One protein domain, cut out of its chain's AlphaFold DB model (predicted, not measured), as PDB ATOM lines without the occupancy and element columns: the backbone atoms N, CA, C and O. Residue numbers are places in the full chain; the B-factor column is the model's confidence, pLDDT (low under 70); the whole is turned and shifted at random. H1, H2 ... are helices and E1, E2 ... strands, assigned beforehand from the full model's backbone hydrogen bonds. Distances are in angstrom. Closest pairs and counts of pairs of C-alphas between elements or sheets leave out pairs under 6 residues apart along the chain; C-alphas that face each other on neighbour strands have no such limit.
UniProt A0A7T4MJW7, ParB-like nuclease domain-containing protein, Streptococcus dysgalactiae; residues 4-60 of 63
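What this domain is: This is residues 4 to 60 of the 63 residues of the protein "ParB-like nuclease domain-containing protein" of Streptococcus dysgalactiae (UniProt A0A7T4MJW7). A two-stranded hairpin, E1 and E2, makes one end of the domain and helix H1 the other, with the second helix, H2, between them and set steeply to H1. The stretch before H1 runs past the hairpin, where residues 9 to 10 pair in parallel with residues 47 to 48 of E2, and the long link from H1 to E1 closes the other side. The printed part has 57 residues, with two named helices and two named strands in the order H1, E1, E2, H2, and the sheet, of order E1 - E2, is antiparallel. The class is mixed, helices and strands, and the whole is compact, with a radius of gyration of the C-alphas of 11.6 A and spans of 35 by 26 by 16 A.

Where its parts are: E1 is residues 38 to 42, 12.8 A from first to last C-alpha, and begins with C-alpha 38 at (-34.499, -55.525, 31.757). E2 is residues 45 to 50, 15.3 A long. H2 is residues 52 to 60, 12.2 A long, and ends with C-alpha 60 at (-23.517, -40.290, 30.149). H1 is residues 17 to 26, 14.2 A long, and begins with C-alpha 17 at (-33.878, -38.028, 20.984).

How they stand to each other: E1 and E2 form a hairpin, antiparallel, with 146 degrees between their directions. The C-alphas of Ile 39 and Ile 48 face each other at 4.4 A. Across the pair, N 40 and O 47 are 2.9 A apart and N 47 and O 40 are 2.8 A apart, both within hydrogen-bond range. H2 follows E2 by a tight link of one residue. E1 and H2 are apart. H1 and H2 touch, and their closest C-alphas, those of Leu 20 and Ser 53, are 5.8 A apart. Their lines stand at a steep tilt of 67 degrees, and they run the same way. H1 and E2 are apart. In H1 and H2, every O i to N i+4 pair is within hydrogen-bond range.

The domain as a whole: The two C-alphas farthest apart, those of Asp 25 in H1 and Asp 43 in the link of the hairpin, are 34.7 A apart. The first and last printed C-alphas, those of Ile 4 and Glu 60, are 12.9 A apart. The link from H1 to E1 is long, with 11 residues, while that from E1 to E2 is tight, with 2. Residues 4 to 16 hold no named element. The printed part has no cut. The mean pLDDT of the printed part is 94.5, and no printed residue is under 70.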
ATOM      1  N   ILE A   4     -22.331 -53.253  35.847       92.25
ATOM      2  CA  ILE A   4     -21.745 -52.039  35.262       92.25
ATOM      3  C   ILE A   4     -22.403 -51.821  33.898       92.25
ATOM      4  O   ILE A   4     -22.352 -52.722  33.060       92.25
ATOM      5  N   ILE A   5     -22.995 -50.652  33.649       93.88
ATOM      6  CA  ILE A   5     -23.736 -50.379  32.405       93.88
ATOM      7  C   ILE A   5     -22.860 -50.596  31.167       93.88
ATOM      8  O   ILE A   5     -23.291 -51.256  30.226       93.88
ATOM      9  N   ALA A   6     -21.604 -50.138  31.205       92.94
ATOM     10  CA  ALA A   6     -20.639 -50.309  30.116       92.94
ATOM     11  C   ALA A   6     -20.305 -51.780  29.784       92.94
ATOM     12  O   ALA A   6     -19.729 -52.052  28.736       92.94
ATOM     13  N   SER A   7     -20.655 -52.731  30.660       94.38
ATOM     14  CA  SER A   7     -20.474 -54.171  30.412       94.38
ATOM     15  C   SER A   7     -21.685 -54.843  29.752       94.38
ATOM     16  O   SER A   7     -21.605 -56.011  29.375       94.38
ATOM     17  N   LEU A   8     -22.812 -54.133  29.634       96.00
ATOM     18  CA  LEU A   8     -24.056 -54.660  29.085       96.00
ATOM     19  C   LEU A   8     -24.120 -54.458  27.570       96.00
ATOM     20  O   LEU A   8     -23.820 -53.383  27.055       96.00
ATOM     21  N   GLN A   9     -24.590 -55.475  26.855       96.94
ATOM     22  CA  GLN A   9     -24.769 -55.406  25.409       96.94
ATOM     23  C   GLN A   9     -26.137 -54.819  25.055       96.94
ATOM     24  O   GLN A   9     -27.158 -55.399  25.425       96.94
ATOM     25  N   PRO A  10     -26.225 -53.719  24.299       97.12
ATOM     26  CA  PRO A  10     -27.502 -53.263  23.774       97.12
ATOM     27  C   PRO A  10     -28.003 -54.209  22.672       97.12
ATOM     28  O   PRO A  10     -27.251 -54.619  21.790       97.12
ATOM     29  N   SER A  11     -29.299 -54.522  22.707       97.00
ATOM     30  CA  SER A  11     -30.010 -55.212  21.614       97.00
ATOM     31  C   SER A  11     -30.529 -54.267  20.518       97.00
ATOM     32  O   SER A  11     -31.059 -54.724  19.510       97.00
ATOM     33  N   GLN A  12     -30.392 -52.951  20.712       95.31
ATOM     34  CA  GLN A  12     -30.946 -51.904  19.854       95.31
ATOM     35  C   GLN A  12     -29.833 -50.995  19.315       95.31
ATOM     36  O   GLN A  12     -28.932 -50.619  20.059       95.31
ATOM     37  N   TYR A  13     -29.928 -50.607  18.038       96.69
ATOM     38  CA  TYR A  13     -28.932 -49.756  17.365       96.69
ATOM     39  C   TYR A  13     -29.196 -48.248  17.460       96.69
ATOM     40  O   TYR A  13     -28.272 -47.457  17.318       96.69
ATOM     41  N   TYR A  14     -30.446 -47.842  17.679       97.50
ATOM     42  CA  TYR A  14     -30.869 -46.439  17.613       97.50
ATOM     43  C   TYR A  14     -31.504 -45.995  18.920       97.50
ATOM     44  O   TYR A  14     -32.042 -46.815  19.648       97.50
ATOM     45  N   LEU A  15     -31.500 -44.702  19.217       97.88
ATOM     46  CA  LEU A  15     -32.249 -44.114  20.327       97.88
ATOM     47  C   LEU A  15     -33.084 -42.950  19.789       97.88
ATOM     48  O   LEU A  15     -32.699 -42.292  18.828       97.88
ATOM     49  N   SER A  16     -34.246 -42.717  20.396       97.88
ATOM     50  CA  SER A  16     -35.081 -41.554  20.084       97.88
ATOM     51  C   SER A  16     -34.625 -40.368  20.924       97.88
ATOM     52  O   SER A  16     -34.631 -40.464  22.152       97.88
ATOM     53  N   GLU A  17     -34.289 -39.250  20.281       98.12
ATOM     54  CA  GLU A  17     -33.878 -38.028  20.984       98.12
ATOM     55  C   GLU A  17     -34.984 -37.490  21.907       98.12
ATOM     56  O   GLU A  17     -34.705 -37.083  23.032       98.12
ATOM     57  N   ASP A  18     -36.255 -37.561  21.493       98.06
ATOM     58  CA  ASP A  18     -37.392 -37.184  22.347       98.06
ATOM     59  C   ASP A  18     -37.451 -38.024  23.624       98.06
ATOM     60  O   ASP A  18     -37.647 -37.500  24.722       98.06
ATOM     61  N   LYS A  19     -37.223 -39.336  23.497       97.12
ATOM     62  CA  LYS A  19     -37.177 -40.240  24.648       97.12
ATOM     63  C   LYS A  19     -35.967 -39.954  25.534       97.12
ATOM     64  O   LYS A  19     -36.087 -40.043  26.751       97.12
ATOM     65  N   LEU A  20     -34.819 -39.605  24.948       98.00
ATOM     66  CA  LEU A  20     -33.630 -39.216  25.709       98.00
ATOM     67  C   LEU A  20     -33.880 -37.952  26.527       98.00
ATOM     68  O   LEU A  20     -33.565 -37.951  27.712       98.00
ATOM     69  N   ARG A  21     -34.501 -36.920  25.943       97.88
ATOM     70  CA  ARG A  21     -34.911 -35.712  26.677       97.88
ATOM     71  C   ARG A  21     -35.790 -36.054  27.881       97.88
ATOM     72  O   ARG A  21     -35.421 -35.737  29.004       97.88
ATOM     73  N   ALA A  22     -36.873 -36.801  27.660       96.94
ATOM     74  CA  ALA A  22     -37.781 -37.194  28.737       96.94
ATOM     75  C   ALA A  22     -37.085 -38.015  29.839       96.94
ATOM     76  O   ALA A  22     -37.366 -37.842  31.023       96.94
ATOM     77  N   VAL A  23     -36.160 -38.905  29.466       96.44
ATOM     78  CA  VAL A  23     -35.382 -39.684  30.437       96.44
ATOM     79  C   VAL A  23     -34.409 -38.799  31.209       96.44
ATOM     80  O   VAL A  23     -34.277 -39.007  32.407       96.44
ATOM     81  N   ARG A  24     -33.741 -37.830  30.571       95.44
ATOM     82  CA  ARG A  24     -32.830 -36.897  31.257       95.44
ATOM     83  C   ARG A  24     -33.562 -36.052  32.303       95.44
ATOM     84  O   ARG A  24     -32.999 -35.831  33.367       95.44
ATOM     85  N   ASP A  25     -34.809 -35.667  32.037       94.38
ATOM     86  CA  ASP A  25     -35.644 -34.929  32.996       94.38
ATOM     87  C   ASP A  25     -36.133 -35.811  34.159       94.38
ATOM     88  O   ASP A  25     -36.287 -35.345  35.286       94.38
ATOM     89  N   TRP A  26     -36.387 -37.096  33.893       94.06
ATOM     90  CA  TRP A  26     -36.853 -38.064  34.892       94.06
ATOM     91  C   TRP A  26     -35.721 -38.650  35.757       94.06
ATOM     92  O   TRP A  26     -35.946 -38.995  36.918       94.06
ATOM     93  N   LEU A  27     -34.516 -38.803  35.200       91.94
ATOM     94  CA  LEU A  27     -33.402 -39.500  35.840       91.94
ATOM     95  C   LEU A  27     -32.855 -38.691  37.026       91.94
ATOM     96  O   LEU A  27     -32.383 -37.567  36.885       91.94
ATOM     97  N   THR A  28     -32.874 -39.303  38.205       88.94
ATOM     98  CA  THR A  28     -32.449 -38.707  39.479       88.94
ATOM     99  C   THR A  28     -31.545 -39.680  40.227       88.94
ATOM    100  O   THR A  28     -31.584 -40.867  39.945       88.94
ATOM    101  N   LYS A  29     -30.751 -39.218  41.201       79.56
ATOM    102  CA  LYS A  29     -29.954 -40.103  42.079       79.56
ATOM    103  C   LYS A  29     -30.795 -40.858  43.119       79.56
ATOM    104  O   LYS A  29     -30.251 -41.670  43.858       79.56
ATOM    105  N   ASP A  30     -32.093 -40.574  43.201       87.56
ATOM    106  CA  ASP A  30     -33.011 -41.273  44.097       87.56
ATOM    107  C   ASP A  30     -33.403 -42.647  43.526       87.56
ATOM    108  O   ASP A  30     -34.220 -42.755  42.606       87.56
ATOM    109  N   GLU A  31     -32.819 -43.711  44.082       81.31
ATOM    110  CA  GLU A  31     -33.104 -45.097  43.689       81.31
ATOM    111  C   GLU A  31     -34.574 -45.494  43.894       81.31
ATOM    112  O   GLU A  31     -35.057 -46.371  43.180       81.31
ATOM    113  N   ALA A  32     -35.315 -44.847  44.804       85.25
ATOM    114  CA  ALA A  32     -36.729 -45.157  45.030       85.25
ATOM    115  C   ALA A  32     -37.621 -44.732  43.850       85.25
ATOM    116  O   ALA A  32     -38.698 -45.294  43.645       85.25
ATOM    117  N   VAL A  33     -37.166 -43.753  43.065       85.75
ATOM    118  CA  VAL A  33     -37.850 -43.266  41.859       85.75
ATOM    119  C   VAL A  33     -37.447 -44.087  40.633       85.75
ATOM    120  O   VAL A  33     -38.227 -44.232  39.685       85.75
ATOM    121  N   MET A  34     -36.234 -44.642  40.636       88.69
ATOM    122  CA  MET A  34     -35.674 -45.318  39.477       88.69
ATOM    123  C   MET A  34     -36.211 -46.732  39.293       88.69
ATOM    124  O   MET A  34     -36.121 -47.603  40.151       88.69
ATOM    125  N   GLN A  35     -36.711 -46.987  38.090       89.88
ATOM    126  CA  GLN A  35     -37.119 -48.322  37.684       89.88
ATOM    127  C   GLN A  35     -35.924 -49.106  37.125       89.88
ATOM    128  O   GLN A  35     -35.146 -48.542  36.344       89.88
ATOM    129  N   PRO A  36     -35.811 -50.414  37.426       91.69
ATOM    130  CA  PRO A  36     -34.768 -51.257  36.857       91.69
ATOM    131  C   PRO A  36     -34.902 -51.371  35.331       91.69
ATOM    132  O   PRO A  36     -35.981 -51.181  34.755       91.69
ATOM    133  N   ILE A  37     -33.790 -51.698  34.673       94.31
ATOM    134  CA  ILE A  37     -33.765 -52.087  33.258       94.31
ATOM    135  C   ILE A  37     -33.851 -53.608  33.132       94.31
ATOM    136  O   ILE A  37     -33.479 -54.342  34.050       94.31
ATOM    137  N   ILE A  38     -34.334 -54.092  31.990       95.88
ATOM    138  CA  ILE A  38     -34.499 -55.525  31.757       95.88
ATOM    139  C   ILE A  38     -33.268 -56.031  31.020       95.88
ATOM    140  O   ILE A  38     -32.971 -55.574  29.916       95.88
ATOM    141  N   ILE A  39     -32.577 -57.002  31.614       96.56
ATOM    142  CA  ILE A  39     -31.453 -57.701  30.987       96.56
ATOM    143  C   ILE A  39     -31.722 -59.203  30.917       96.56
ATOM    144  O   ILE A  39     -32.431 -59.760  31.759       96.56
ATOM    145  N   ARG A  40     -31.114 -59.875  29.940       96.25
ATOM    146  CA  ARG A  40     -31.110 -61.334  29.831       96.25
ATOM    147  C   ARG A  40     -29.733 -61.828  29.421       96.25
ATOM    148  O   ARG A  40     -29.097 -61.240  28.554       96.25
ATOM    149  N   LYS A  41     -29.302 -62.946  30.006       96.94
ATOM    150  CA  LYS A  41     -28.100 -63.644  29.556       96.94
ATOM    151  C   LYS A  41     -28.395 -64.416  28.266       96.94
ATOM    152  O   LYS A  41     -29.279 -65.273  28.259       96.94
ATOM    153  N   MET A  42     -27.667 -64.104  27.198       96.06
ATOM    154  CA  MET A  42     -27.745 -64.739  25.879       96.06
ATOM    155  C   MET A  42     -26.320 -65.053  25.426       96.06
ATOM    156  O   MET A  42     -25.466 -64.174  25.469       96.06
ATOM    157  N   ASP A  43     -26.040 -66.315  25.097       95.25
ATOM    158  CA  ASP A  43     -24.704 -66.786  24.685       95.25
ATOM    159  C   ASP A  43     -23.564 -66.356  25.630       95.25
ATOM    160  O   ASP A  43     -22.458 -66.013  25.225       95.25
ATOM    161  N   GLY A  44     -23.846 -66.356  26.938       95.38
ATOM    162  CA  GLY A  44     -22.892 -65.967  27.981       95.38
ATOM    163  C   GLY A  44     -22.787 -64.460  28.245       95.38
ATOM    164  O   GLY A  44     -22.228 -64.083  29.276       95.38
ATOM    165  N   GLN A  45     -23.387 -63.615  27.404       95.75
ATOM    166  CA  GLN A  45     -23.358 -62.155  27.500       95.75
ATOM    167  C   GLN A  45     -24.647 -61.602  28.122       95.75
ATOM    168  O   GLN A  45     -25.739 -62.102  27.860       95.75
ATOM    169  N   ASP A  46     -24.539 -60.568  28.959       97.31
ATOM    170  CA  ASP A  46     -25.708 -59.880  29.518       97.31
ATOM    171  C   ASP A  46     -26.205 -58.825  28.514       97.31
ATOM    172  O   ASP A  46     -25.523 -57.837  28.243       97.31
ATOM    173  N   VAL A  47     -27.396 -59.044  27.952       97.69
ATOM    174  CA  VAL A  47     -27.996 -58.214  26.898       97.69
ATOM    175  C   VAL A  47     -29.164 -57.402  27.457       97.69
ATOM    176  O   VAL A  47     -30.049 -57.955  28.109       97.69
ATOM    177  N   ILE A  48     -29.197 -56.097  27.182       97.94
ATOM    178  CA  ILE A  48     -30.311 -55.200  27.508       97.94
ATOM    179  C   ILE A  48     -31.482 -55.521  26.583       97.94
ATOM    180  O   ILE A  48     -31.363 -55.401  25.364       97.94
ATOM    181  N   LEU A  49     -32.621 -55.899  27.155       96.94
ATOM    182  CA  LEU A  49     -33.867 -56.138  26.424       96.94
ATOM    183  C   LEU A  49     -34.792 -54.920  26.440       96.94
ATOM    184  O   LEU A  49     -35.479 -54.676  25.457       96.94
ATOM    185  N   ASP A  50     -34.783 -54.145  27.525       96.25
ATOM    186  CA  ASP A  50     -35.517 -52.883  27.623       96.25
ATOM    187  C   ASP A  50     -34.810 -51.913  28.577       96.25
ATOM    188  O   ASP A  50     -34.085 -52.316  29.487       96.25
ATOM    189  N   GLY A  51     -35.047 -50.619  28.375       96.44
ATOM    190  CA  GLY A  51     -34.455 -49.540  29.152       96.44
ATOM    191  C   GLY A  51     -33.211 -48.914  28.526       96.44
ATOM    192  O   GLY A  51     -32.511 -48.195  29.229       96.44
ATOM    193  N   HIS A  52     -32.938 -49.110  27.227       97.69
ATOM    194  CA  HIS A  52     -31.727 -48.593  26.560       97.69
ATOM    195  C   HIS A  52     -31.537 -47.082  26.717       97.69
ATOM    196  O   HIS A  52     -30.428 -46.646  26.989       97.69
ATOM    197  N   SER A  53     -32.606 -46.280  26.626       97.50
ATOM    198  CA  SER A  53     -32.526 -44.828  26.864       97.50
ATOM    199  C   SER A  53     -32.099 -44.496  28.298       97.50
ATOM    200  O   SER A  53     -31.303 -43.590  28.497       97.50
ATOM    201  N   ARG A  54     -32.587 -45.250  29.294       96.12
ATOM    202  CA  ARG A  54     -32.205 -45.076  30.707       96.12
ATOM    203  C   ARG A  54     -30.757 -45.491  30.939       96.12
ATOM    204  O   ARG A  54     -30.010 -44.742  31.554       96.12
ATOM    205  N   ALA A  55     -30.358 -46.641  30.395       96.00
ATOM    206  CA  ALA A  55     -28.983 -47.121  30.461       96.00
ATOM    207  C   ALA A  55     -28.007 -46.132  29.806       96.00
ATOM    208  O   ALA A  55     -26.973 -45.819  30.383       96.00
ATOM    209  N   PHE A  56     -28.362 -45.588  28.639       96.94
ATOM    210  CA  PHE A  56     -27.557 -44.588  27.946       96.94
ATOM    211  C   PHE A  56     -27.401 -43.302  28.767       96.94
ATOM    212  O   PHE A  56     -26.274 -42.890  29.017       96.94
ATOM    213  N   CYS A  57     -28.495 -42.706  29.255       95.69
ATOM    214  CA  CYS A  57     -28.409 -41.483  30.062       95.69
ATOM    215  C   CYS A  57     -27.626 -41.697  31.369       95.69
ATOM    216  O   CYS A  57     -26.862 -40.828  31.774       95.69
ATOM    217  N   ALA A  58     -27.774 -42.854  32.021       93.31
ATOM    218  CA  ALA A  58     -26.988 -43.186  33.210       93.31
ATOM    219  C   ALA A  58     -25.487 -43.335  32.888       93.31
ATOM    220  O   ALA A  58     -24.649 -42.839  33.640       93.31
ATOM    221  N   LEU A  59     -25.143 -43.924  31.735       94.31
ATOM    222  CA  LEU A  59     -23.762 -43.999  31.256       94.31
ATOM    223  C   LEU A  59     -23.171 -42.605  30.974       94.31
ATOM    224  O   LEU A  59     -22.028 -42.352  31.347       94.31
ATOM    225  N   GLU A  60     -23.941 -41.688  30.370       94.00
ATOM    226  CA  GLU A  60     -23.517 -40.290  30.149       94.00
ATOM    227  C   GLU A  60     -23.200 -39.560  31.467       94.00
ATOM    228  O   GLU A  60     -22.337 -38.684  31.500       94.00
TER     229      GLU A  60